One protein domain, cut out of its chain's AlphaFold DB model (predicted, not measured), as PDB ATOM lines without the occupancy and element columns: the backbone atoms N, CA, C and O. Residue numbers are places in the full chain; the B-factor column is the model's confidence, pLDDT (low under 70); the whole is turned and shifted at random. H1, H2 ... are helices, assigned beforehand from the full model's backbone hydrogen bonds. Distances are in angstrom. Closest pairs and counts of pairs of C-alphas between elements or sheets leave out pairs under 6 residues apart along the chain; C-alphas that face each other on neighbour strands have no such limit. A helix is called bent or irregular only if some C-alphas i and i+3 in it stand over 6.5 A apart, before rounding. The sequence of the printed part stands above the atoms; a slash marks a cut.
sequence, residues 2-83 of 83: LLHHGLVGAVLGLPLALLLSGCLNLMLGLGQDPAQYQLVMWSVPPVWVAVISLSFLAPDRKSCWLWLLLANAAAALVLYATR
ATOM      1  N   LEU A   2     125.516 151.740  19.954       89.50
ATOM      2  CA  LEU A   2     126.594 152.376  20.730       89.50
ATOM      3  C   LEU A   2     126.094 153.408  21.759       89.50
ATOM      4  O   LEU A   2     126.301 153.218  22.951       89.50
ATOM      5  N   LEU A   3     125.343 154.430  21.329       95.88
ATOM      6  CA  LEU A   3     124.827 155.471  22.235       95.88
ATOM      7  C   LEU A   3     123.985 154.904  23.392       95.88
ATOM      8  O   LEU A   3     124.134 155.330  24.530       95.88
ATOM      9  N   HIS A   4     123.122 153.923  23.109       97.31
ATOM     10  CA  HIS A   4     122.299 153.274  24.134       97.31
ATOM     11  C   HIS A   4     123.163 152.591  25.200       97.31
ATOM     12  O   HIS A   4     122.962 152.841  26.381       97.31
ATOM     13  N   HIS A   5     124.114 151.742  24.796       97.12
ATOM     14  CA  HIS A   5     124.962 151.015  25.746       97.12
ATOM     15  C   HIS A   5     125.842 151.978  26.538       97.12
ATOM     16  O   HIS A   5     125.906 151.860  27.752       97.12
ATOM     17  N   GLY A   6     126.395 153.005  25.885       97.31
ATOM     18  CA  GLY A   6     127.149 154.056  26.563       97.31
ATOM     19  C   GLY A   6     126.334 154.782  27.637       97.31
ATOM     20  O   GLY A   6     126.809 154.923  28.758       97.31
ATOM     21  N   LEU A   7     125.093 155.192  27.339       98.19
ATOM     22  CA  LEU A   7     124.228 155.869  28.317       98.19
ATOM     23  C   LEU A   7     123.803 154.943  29.461       98.19
ATOM     24  O   LEU A   7     123.883 155.335  30.622       98.19
ATOM     25  N   VAL A   8     123.380 153.714  29.155       98.00
ATOM     26  CA  VAL A   8     122.968 152.739  30.179       98.00
ATOM     27  C   VAL A   8     124.160 152.343  31.052       98.00
ATOM     28  O   VAL A   8     124.044 152.345  32.275       98.00
ATOM     29  N   GLY A   9     125.316 152.077  30.447       97.88
ATOM     30  CA  GLY A   9     126.569 151.801  31.140       97.88
ATOM     31  C   GLY A   9     127.039 152.978  31.992       97.88
ATOM     32  O   GLY A   9     127.484 152.763  33.111       97.88
ATOM     33  N   ALA A  10     126.892 154.221  31.527       98.00
ATOM     34  CA  ALA A  10     127.251 155.398  32.318       98.00
ATOM     35  C   ALA A  10     126.336 155.554  33.541       98.00
ATOM     36  O   ALA A  10     126.829 155.706  34.659       98.00
ATOM     37  N   VAL A  11     125.018 155.457  33.340       98.38
ATOM     38  CA  VAL A  11     124.017 155.664  34.398       98.38
ATOM     39  C   VAL A  11     124.009 154.520  35.410       98.38
ATOM     40  O   VAL A  11     124.054 154.782  36.607       98.38
ATOM     41  N   LEU A  12     123.971 153.260  34.965       98.38
ATOM     42  CA  LEU A  12     123.935 152.092  35.858       98.38
ATOM     43  C   LEU A  12     125.323 151.625  36.303       98.38
ATOM     44  O   LEU A  12     125.437 150.906  37.295       98.38
ATOM     45  N   GLY A  13     126.382 152.016  35.597       98.31
ATOM     46  CA  GLY A  13     127.743 151.688  36.001       98.31
ATOM     47  C   GLY A  13     128.226 152.512  37.185       98.31
ATOM     48  O   GLY A  13     129.039 152.014  37.956       98.31
ATOM     49  N   LEU A  14     127.734 153.745  37.361       98.38
ATOM     50  CA  LEU A  14     128.118 154.596  38.490       98.38
ATOM     51  C   LEU A  14     127.698 153.999  39.847       98.38
ATOM     52  O   LEU A  14     128.572 153.840  40.701       98.38
ATOM     53  N   PRO A  15     126.420 153.624  40.078       98.31
ATOM     54  CA  PRO A  15     126.031 152.978  41.327       98.31
ATOM     55  C   PRO A  15     126.767 151.650  41.530       98.31
ATOM     56  O   PRO A  15     127.232 151.390  42.638       98.31
ATOM     57  N   LEU A  16     126.982 150.860  40.472       98.62
ATOM     58  CA  LEU A  16     127.751 149.619  40.575       98.62
ATOM     59  C   LEU A  16     129.197 149.878  41.017       98.62
ATOM     60  O   LEU A  16     129.696 149.191  41.903       98.62
ATOM     61  N   ALA A  17     129.862 150.883  40.445       98.56
ATOM     62  CA  ALA A  17     131.226 151.244  40.813       98.56
ATOM     63  C   ALA A  17     131.331 151.683  42.278       98.56
ATOM     64  O   ALA A  17     132.262 151.276  42.975       98.56
ATOM     65  N   LEU A  18     130.357 152.454  42.770       98.25
ATOM     66  CA  LEU A  18     130.278 152.842  44.179       98.25
ATOM     67  C   LEU A  18     130.064 151.631  45.095       98.25
ATOM     68  O   LEU A  18     130.761 151.507  46.099       98.25
ATOM     69  N   LEU A  19     129.151 150.721  44.739       98.25
ATOM     70  CA  LEU A  19     128.887 149.504  45.510       98.25
ATOM     71  C   LEU A  19     130.127 148.607  45.586       98.25
ATOM     72  O   LEU A  19     130.511 148.184  46.673       98.25
ATOM     73  N   LEU A  20     130.799 148.373  44.456       98.00
ATOM     74  CA  LEU A  20     132.025 147.572  44.401       98.00
ATOM     75  C   LEU A  20     133.178 148.216  45.184       98.00
ATOM     76  O   LEU A  20     133.893 147.518  45.900       98.00
ATOM     77  N   SER A  21     133.327 149.541  45.110       97.25
ATOM     78  CA  SER A  21     134.318 150.275  45.911       97.25
ATOM     79  C   SER A  21     133.977 150.218  47.409       97.25
ATOM     80  O   SER A  21     134.864 150.103  48.251       97.25
ATOM     81  N   GLY A  22     132.688 150.216  47.761       95.75
ATOM     82  CA  GLY A  22     132.216 149.960  49.122       95.75
ATOM     83  C   GLY A  22     132.564 148.553  49.615       95.75
ATOM     84  O   GLY A  22     133.035 148.403  50.741       95.75
ATOM     85  N   CYS A  23     132.408 147.528  48.771       95.75
ATOM     86  CA  CYS A  23     132.832 146.164  49.097       95.75
ATOM     87  C   CYS A  23     134.348 146.093  49.319       95.75
ATOM     88  O   CYS A  23     134.801 145.483  50.285       95.75
ATOM     89  N   LEU A  24     135.136 146.777  48.483       95.38
ATOM     90  CA  LEU A  24     136.579 146.911  48.682       95.38
ATOM     91  C   LEU A  24     136.901 147.575  50.032       95.38
ATOM     92  O   LEU A  24     137.790 147.116  50.742       95.38
ATOM     93  N   ASN A  25     136.145 148.602  50.427       95.06
ATOM     94  CA  ASN A  25     136.309 149.243  51.731       95.06
ATOM     95  C   ASN A  25     136.049 148.284  52.902       95.06
ATOM     96  O   ASN A  25     136.779 148.322  53.890       95.06
ATOM     97  N   LEU A  26     135.041 147.407  52.798       93.31
ATOM     98  CA  LEU A  26     134.803 146.365  53.804       93.31
ATOM     99  C   LEU A  26     136.003 145.418  53.918       93.31
ATOM    100  O   LEU A  26     136.441 145.119  55.025       93.31
ATOM    101  N   MET A  27     136.572 145.001  52.785       92.00
ATOM    102  CA  MET A  27     137.736 144.107  52.759       92.00
ATOM    103  C   MET A  27     139.005 144.757  53.320       92.00
ATOM    104  O   MET A  27     139.834 144.067  53.905       92.00
ATOM    105  N   LEU A  28     139.160 146.072  53.151       92.12
ATOM    106  CA  LEU A  28     140.330 146.817  53.622       92.12
ATOM    107  C   LEU A  28     140.224 147.274  55.084       92.12
ATOM    108  O   LEU A  28     141.173 147.853  55.600       92.12
ATOM    109  N   GLY A  29     139.114 146.995  55.773       85.88
ATOM    110  CA  GLY A  29     138.954 147.343  57.186       85.88
ATOM    111  C   GLY A  29     138.337 148.718  57.424       85.88
ATOM    112  O   GLY A  29     138.655 149.355  58.418       85.88
ATOM    113  N   LEU A  30     137.425 149.170  56.556       83.69
ATOM    114  CA  LEU A  30     136.558 150.340  56.773       83.69
ATOM    115  C   LEU A  30     137.269 151.705  56.841       83.69
ATOM    116  O   LEU A  30     136.743 152.637  57.447       83.69
ATOM    117  N   GLY A  31     138.428 151.855  56.198       76.94
ATOM    118  CA  GLY A  31     139.097 153.156  56.081       76.94
ATOM    119  C   GLY A  31     139.724 153.657  57.385       76.94
ATOM    120  O   GLY A  31     139.781 154.862  57.611       76.94
ATOM    121  N   GLN A  32     140.186 152.739  58.242       83.81
ATOM    122  CA  GLN A  32     140.942 153.075  59.459       83.81
ATOM    123  C   GLN A  32     142.297 153.730  59.131       83.81
ATOM    124  O   GLN A  32     142.819 154.500  59.933       83.81
ATOM    125  N   ASP A  33     142.845 153.453  57.945       91.81
ATOM    126  CA  ASP A  33     144.047 154.090  57.406       91.81
ATOM    127  C   ASP A  33     143.675 155.104  56.296       91.81
ATOM    128  O   ASP A  33     142.985 154.738  55.331       91.81
ATOM    129  N   PRO A  34     144.152 156.366  56.368       91.94
ATOM    130  CA  PRO A  34     143.987 157.355  55.301       91.94
ATOM    131  C   PRO A  34     144.402 156.870  53.905       91.94
ATOM    132  O   PRO A  34     143.758 157.233  52.918       91.94
ATOM    133  N   ALA A  35     145.445 156.041  53.793       92.88
ATOM    134  CA  ALA A  35     145.889 155.494  52.514       92.88
ATOM    135  C   ALA A  35     144.852 154.526  51.918       92.88
ATOM    136  O   ALA A  35     144.564 154.583  50.721       92.88
ATOM    137  N   GLN A  36     144.231 153.686  52.753       93.19
ATOM    138  CA  GLN A  36     143.158 152.782  52.329       93.19
ATOM    139  C   GLN A  36     141.918 153.558  51.888       93.19
ATOM    140  O   GLN A  36     141.318 153.228  50.865       93.19
ATOM    141  N   TYR A  37     141.565 154.620  52.617       91.94
ATOM    142  CA  TYR A  37     140.460 155.496  52.233       91.94
ATOM    143  C   TYR A  37     140.692 156.124  50.853       91.94
ATOM    144  O   TYR A  37     139.804 156.090  49.999       91.94
ATOM    145  N   GLN A  38     141.895 156.654  50.600       95.19
ATOM    146  CA  GLN A  38     142.233 157.202  49.286       95.19
ATOM    147  C   GLN A  38     142.172 156.138  48.192       95.19
ATOM    148  O   GLN A  38     141.624 156.406  47.126       95.19
ATOM    149  N   LEU A  39     142.675 154.929  48.450       94.62
ATOM    150  CA  LEU A  39     142.615 153.825  47.494       94.62
ATOM    151  C   LEU A  39     141.164 153.487  47.124       94.62
ATOM    152  O   LEU A  39     140.838 153.407  45.940       94.62
ATOM    153  N   VAL A  40     140.279 153.362  48.114       96.56
ATOM    154  CA  VAL A  40     138.843 153.131  47.896       96.56
ATOM    155  C   VAL A  40     138.222 154.270  47.086       96.56
ATOM    156  O   VAL A  40     137.562 154.016  46.079       96.56
ATOM    157  N   MET A  41     138.457 155.525  47.476       96.06
ATOM    158  CA  MET A  41     137.898 156.698  46.797       96.06
ATOM    159  C   MET A  41     138.334 156.772  45.326       96.06
ATOM    160  O   MET A  41     137.510 156.980  44.434       96.06
ATOM    161  N   TRP A  42     139.624 156.554  45.064       97.31
ATOM    162  CA  TRP A  42     140.202 156.606  43.720       97.31
ATOM    163  C   TRP A  42     139.934 155.355  42.882       97.31
ATOM    164  O   TRP A  42     140.152 155.385  41.672       97.31
ATOM    165  N   SER A  43     139.415 154.278  43.476       97.62
ATOM    166  CA  SER A  43     138.977 153.099  42.725       97.62
ATOM    167  C   SER A  43     137.666 153.323  41.959       97.62
ATOM    168  O   SER A  43     137.437 152.666  40.941       97.62
ATOM    169  N   VAL A  44     136.838 154.299  42.357       98.31
ATOM    170  CA  VAL A  44     135.523 154.535  41.733       98.31
ATOM    171  C   VAL A  44     135.635 154.887  40.239       98.31
ATOM    172  O   VAL A  44     134.989 154.203  39.440       98.31
ATOM    173  N   PRO A  45     136.438 155.883  39.798       98.31
ATOM    174  CA  PRO A  45     136.539 156.220  38.375       98.31
ATOM    175  C   PRO A  45     137.012 155.073  37.461       98.31
ATOM    176  O   PRO A  45     136.343 154.831  36.454       98.31
ATOM    177  N   PRO A  46     138.107 154.335  37.754       98.19
ATOM    178  CA  PRO A  46     138.541 153.241  36.886       98.19
ATOM    179  C   PRO A  46     137.534 152.087  36.858       98.19
ATOM    180  O   PRO A  46     137.292 151.533  35.786       98.19
ATOM    181  N   VAL A  47     136.886 151.763  37.986       98.44
ATOM    182  CA  VAL A  47     135.816 150.751  38.009       98.44
ATOM    183  C   VAL A  47     134.626 151.210  37.166       98.44
ATOM    184  O   VAL A  47     134.097 150.429  36.378       98.44
ATOM    185  N   TRP A  48     134.233 152.481  37.258       98.62
ATOM    186  CA  TRP A  48     133.133 153.026  36.465       98.62
ATOM    187  C   TRP A  48     133.412 152.956  34.960       98.62
ATOM    188  O   TRP A  48     132.585 152.446  34.200       98.62
ATOM    189  N   VAL A  49     134.600 153.388  34.529       98.44
ATOM    190  CA  VAL A  49     135.025 153.309  33.122       98.44
ATOM    191  C   VAL A  49     135.094 151.857  32.643       98.44
ATOM    192  O   VAL A  49     134.667 151.563  31.522       98.44
ATOM    193  N   ALA A  50     135.572 150.934  33.481       98.31
ATOM    194  CA  ALA A  50     135.589 149.511  33.158       98.31
ATOM    195  C   ALA A  50     134.166 148.971  32.940       98.31
ATOM    196  O   ALA A  50     133.911 148.326  31.927       98.31
ATOM    197  N   VAL A  51     133.213 149.295  33.818       98.12
ATOM    198  CA  VAL A  51     131.811 148.866  33.676       98.12
ATOM    199  C   VAL A  51     131.156 149.462  32.425       98.12
ATOM    200  O   VAL A  51     130.488 148.736  31.687       98.12
ATOM    201  N   ILE A  52     131.376 150.752  32.136       98.19
ATOM    202  CA  ILE A  52     130.910 151.375  30.884       98.19
ATOM    203  C   ILE A  52     131.462 150.605  29.683       98.19
ATOM    204  O   ILE A  52     130.710 150.264  28.773       98.19
ATOM    205  N   SER A  53     132.756 150.293  29.689       98.00
ATOM    206  CA  SER A  53     133.403 149.557  28.599       98.00
ATOM    207  C   SER A  53     132.808 148.155  28.440       98.00
ATOM    208  O   SER A  53     132.485 147.743  27.327       98.00
ATOM    209  N   LEU A  54     132.564 147.455  29.553       97.06
ATOM    210  CA  LEU A  54     131.934 146.135  29.562       97.06
ATOM    211  C   LEU A  54     130.495 146.157  29.036       97.06
ATOM    212  O   LEU A  54     130.052 145.188  28.422       97.06
ATOM    213  N   SER A  55     129.772 147.269  29.211       97.31
ATOM    214  CA  SER A  55     128.401 147.401  28.708       97.31
ATOM    215  C   SER A  55     128.312 147.231  27.187       97.31
ATOM    216  O   SER A  55     127.297 146.746  26.692       97.31
ATOM    217  N   PHE A  56     129.376 147.552  26.444       96.94
ATOM    218  CA  PHE A  56     129.423 147.402  24.988       96.94
ATOM    219  C   PHE A  56     129.584 145.950  24.516       96.94
ATOM    220  O   PHE A  56     129.376 145.695  23.332       96.94
ATOM    221  N   LEU A  57     129.908 145.001  25.406       96.69
ATOM    222  CA  LEU A  57     129.933 143.571  25.070       96.69
ATOM    223  C   LEU A  57     128.532 142.940  25.045       96.69
ATOM    224  O   LEU A  57     128.385 141.802  24.601       96.69
ATOM    225  N   ALA A  58     127.496 143.640  25.520       96.38
ATOM    226  CA  ALA A  58     126.143 143.101  25.510       96.38
ATOM    227  C   ALA A  58     125.615 142.948  24.063       96.38
ATOM    228  O   ALA A  58     125.663 143.908  23.290       96.38
ATOM    229  N   PRO A  59     125.073 141.772  23.687       94.94
ATOM    230  CA  PRO A  59     124.649 141.494  22.309       94.94
ATOM    231  C   PRO A  59     123.407 142.295  21.893       94.94
ATOM    232  O   PRO A  59     123.201 142.586  20.715       94.94
ATOM    233  N   ASP A  60     122.570 142.671  22.858       96.62
ATOM    234  CA  ASP A  60     121.340 143.411  22.632       96.62
ATOM    235  C   ASP A  60     120.999 144.323  23.820       96.62
ATOM    236  O   ASP A  60     121.538 144.212  24.925       96.62
ATOM    237  N   ARG A  61     120.048 145.236  23.589       97.06
ATOM    238  CA  ARG A  61     119.657 146.245  24.581       97.06
ATOM    239  C   ARG A  61     119.095 145.621  25.859       97.06
ATOM    240  O   ARG A  61     119.376 146.145  26.931       97.06
ATOM    241  N   LYS A  62     118.309 144.541  25.760       97.25
ATOM    242  CA  LYS A  62     117.685 143.909  26.931       97.25
ATOM    243  C   LYS A  62     118.754 143.254  27.795       97.25
ATOM    244  O   LYS A  62     118.757 143.479  28.999       97.25
ATOM    245  N   SER A  63     119.688 142.533  27.176       96.94
ATOM    246  CA  SER A  63     120.820 141.926  27.883       96.94
ATOM    247  C   SER A  63     121.672 142.969  28.609       96.94
ATOM    248  O   SER A  63     122.030 142.752  29.761       96.94
ATOM    249  N   CYS A  64     121.941 144.125  27.987       97.69
ATOM    250  CA  CYS A  64     122.680 145.225  28.623       97.69
ATOM    251  C   CYS A  64     122.017 145.694  29.928       97.69
ATOM    252  O   CYS A  64     122.663 145.746  30.975       97.69
ATOM    253  N   TRP A  65     120.712 145.980  29.875       98.12
ATOM    254  CA  TRP A  65     119.932 146.361  31.055       98.12
ATOM    255  C   TRP A  65     119.918 145.264  32.114       98.12
ATOM    256  O   TRP A  65     120.175 145.535  33.283       98.12
ATOM    257  N   LEU A  66     119.630 144.028  31.707       98.31
ATOM    258  CA  LEU A  66     119.464 142.904  32.619       98.31
ATOM    259  C   LEU A  66     120.763 142.617  33.382       98.31
ATOM    260  O   LEU A  66     120.733 142.519  34.605       98.31
ATOM    261  N   TRP A  67     121.906 142.574  32.693       98.06
ATOM    262  CA  TRP A  67     123.203 142.352  33.334       98.06
ATOM    263  C   TRP A  67     123.594 143.472  34.293       98.06
ATOM    264  O   TRP A  67     124.035 143.186  35.404       98.06
ATOM    265  N   LEU A  68     123.406 144.738  33.909       98.25
ATOM    266  CA  LEU A  68     123.755 145.862  34.779       98.25
ATOM    267  C   LEU A  68     122.836 145.951  36.003       98.25
ATOM    268  O   LEU A  68     123.322 146.224  37.101       98.25
ATOM    269  N   LEU A  69     121.537 145.679  35.852       98.44
ATOM    270  CA  LEU A  69     120.602 145.626  36.980       98.44
ATOM    271  C   LEU A  69     120.923 144.466  37.928       98.44
ATOM    272  O   LEU A  69     120.978 144.678  39.138       98.44
ATOM    273  N   LEU A  70     121.192 143.266  37.397       98.44
ATOM    274  CA  LEU A  70     121.586 142.115  38.214       98.44
ATOM    275  C   LEU A  70     122.908 142.358  38.944       98.44
ATOM    276  O   LEU A  70     123.008 142.046  40.125       98.44
ATOM    277  N   ALA A  71     123.904 142.944  38.277       98.25
ATOM    278  CA  ALA A  71     125.185 143.257  38.899       98.25
ATOM    279  C   ALA A  71     125.034 144.284  40.033       98.25
ATOM    280  O   ALA A  71     125.597 144.090  41.108       98.25
ATOM    281  N   ASN A  72     124.231 145.337  39.826       98.56
ATOM    282  CA  ASN A  72     123.906 146.302  40.881       98.56
ATOM    283  C   ASN A  72     123.200 145.624  42.060       98.56
ATOM    284  O   ASN A  72     123.607 145.816  43.202       98.56
ATOM    285  N   ALA A  73     122.180 144.803  41.793       98.44
ATOM    286  CA  ALA A  73     121.451 144.087  42.834       98.44
ATOM    287  C   ALA A  73     122.363 143.131  43.620       98.44
ATOM    288  O   ALA A  73     122.300 143.101  44.846       98.44
ATOM    289  N   ALA A  74     123.244 142.396  42.936       98.25
ATOM    290  CA  ALA A  74     124.199 141.490  43.566       98.25
ATOM    291  C   ALA A  74     125.217 142.243  44.434       98.25
ATOM    292  O   ALA A  74     125.432 141.868  45.583       98.25
ATOM    293  N   ALA A  75     125.807 143.328  43.922       97.81
ATOM    294  CA  ALA A  75     126.761 144.135  44.679       97.81
ATOM    295  C   ALA A  75     126.104 144.804  45.898       97.81
ATOM    296  O   ALA A  75     126.680 144.803  46.983       97.81
ATOM    297  N   ALA A  76     124.878 145.312  45.742       97.94
ATOM    298  CA  ALA A  76     124.092 145.860  46.841       97.94
ATOM    299  C   ALA A  76     123.794 144.791  47.896       97.94
ATOM    300  O   ALA A  76     124.013 145.025  49.078       97.94
ATOM    301  N   LEU A  77     123.349 143.604  47.477       97.75
ATOM    302  CA  LEU A  77     123.072 142.500  48.391       97.75
ATOM    303  C   LEU A  77     124.320 142.104  49.180       97.75
ATOM    304  O   LEU A  77     124.238 141.973  50.394       97.75
ATOM    305  N   VAL A  78     125.475 141.973  48.526       95.88
ATOM    306  CA  VAL A  78     126.741 141.680  49.213       95.88
ATOM    307  C   VAL A  78     127.071 142.775  50.226       95.88
ATOM    308  O   VAL A  78     127.302 142.464  51.392       95.88
ATOM    309  N   LEU A  79     127.055 144.045  49.807       95.56
ATOM    310  CA  LEU A  79     127.449 145.178  50.646       95.56
ATOM    311  C   LEU A  79     126.524 145.373  51.855       95.56
ATOM    312  O   LEU A  79     126.997 145.646  52.953       95.56
ATOM    313  N   TYR A  80     125.212 145.257  51.654       94.94
ATOM    314  CA  TYR A  80     124.219 145.502  52.700       94.94
ATOM    315  C   TYR A  80     123.920 144.271  53.560       94.94
ATOM    316  O   TYR A  80     123.411 144.436  54.657       94.94
ATOM    317  N   ALA A  81     124.232 143.050  53.109       94.00
ATOM    318  CA  ALA A  81     124.137 141.862  53.962       94.00
ATOM    319  C   ALA A  81     125.348 141.697  54.896       94.00
ATOM    320  O   ALA A  81     125.258 140.986  55.892       94.00
ATOM    321  N   THR A  82     126.487 142.314  54.565       87.31
ATOM    322  CA  THR A  82     127.730 142.246  55.357       87.31
ATOM    323  C   THR A  82     127.914 143.415  56.327       87.31
ATOM    324  O   THR A  82     128.906 143.440  57.055       87.31
ATOM    325  N   ARG A  83     126.980 144.368  56.349       67.81
ATOM    326  CA  ARG A  83     127.032 145.582  57.166       67.81
ATOM    327  C   ARG A  83     125.849 145.647  58.119       67.81
ATOM    328  O   ARG A  83     126.075 146.093  59.262       67.81
TER     329      ARG A  83
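This is residues 2 to 83 of the 83 residues of an uncharacterized protein of Bordetella genomosp. 2 (UniProt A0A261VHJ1). Three long helices make an elongated up-and-down bundle, H1 running in the middle with H2 packed along one side of it and H3 along the other, while H2 and H3 come near each other only about the turn that joins them. Both H1 and H2 have a kink along their length, and the long axis of the whole follows the helices. The printed part has 82 residues with three named helices, in the order H1, H2, H3, and no named strand; the class is all helix. The whole is only just compact, close to loose, with a radius of gyration of the C-alphas of 13.6 A and spans of 42 by 24 by 15 A.

H1, residues 2 to 27, begins with C-alpha 2 at (126.594, 152.376, 20.730) and measures 34.9 A from first to last C-alpha; it has a kink of 38 degrees near residue 13. H2, residues 34 to 55, begins with C-alpha 34 at (143.987, 157.355, 55.301) and measures 32.4 A. H2 has a kink of 27 degrees near residue 46; it is neither bent nor irregular, but only just: C-alphas 42 and 45 are 6.5 A apart. H3, residues 61 to 81, measures 30.0 A and ends with C-alpha 81 at (124.137, 141.862, 53.962).

H1, H2 and H3 form a bundle that goes up and down, each helix running against the one before it. H1 and H2 are a helical hairpin: they touch, at a shallow tilt of 29 degrees, opposite ways, and their closest C-alphas, those of Gly 9 and Ile 52, are 4.4 A apart. H1 also touches H3, with the C-alphas of Leu 16 and Asn 72 closest at 5.1 A. These two run the same way at a shallow tilt of 15 degrees. H2 and H3 are close but not clearly touching, with 2 pairs of C-alphas within 8 A; the closest are those of Ser 55 and Cys 64, 6.1 A apart. Their centres are 17.0 A apart, and they run opposite ways at a shallow tilt of 23 degrees. In H3 every O i to N i+4 pair is within hydrogen-bond range; in H1 20 of 22 are, and in H2 15 of 18.

The two C-alphas farthest apart are those of Asp 33 and Asp 60, at 42.9 A. The printed part has no cut; it begins at residue 2 and ends at residue 83, the chain's last residue. The link from H1 to H2 is short, with 6 residues, and the link from H2 to H3 is tight, with 5. The mean pLDDT of the printed part of this model is 95.6, and residue 83 is the one printed residue under 70.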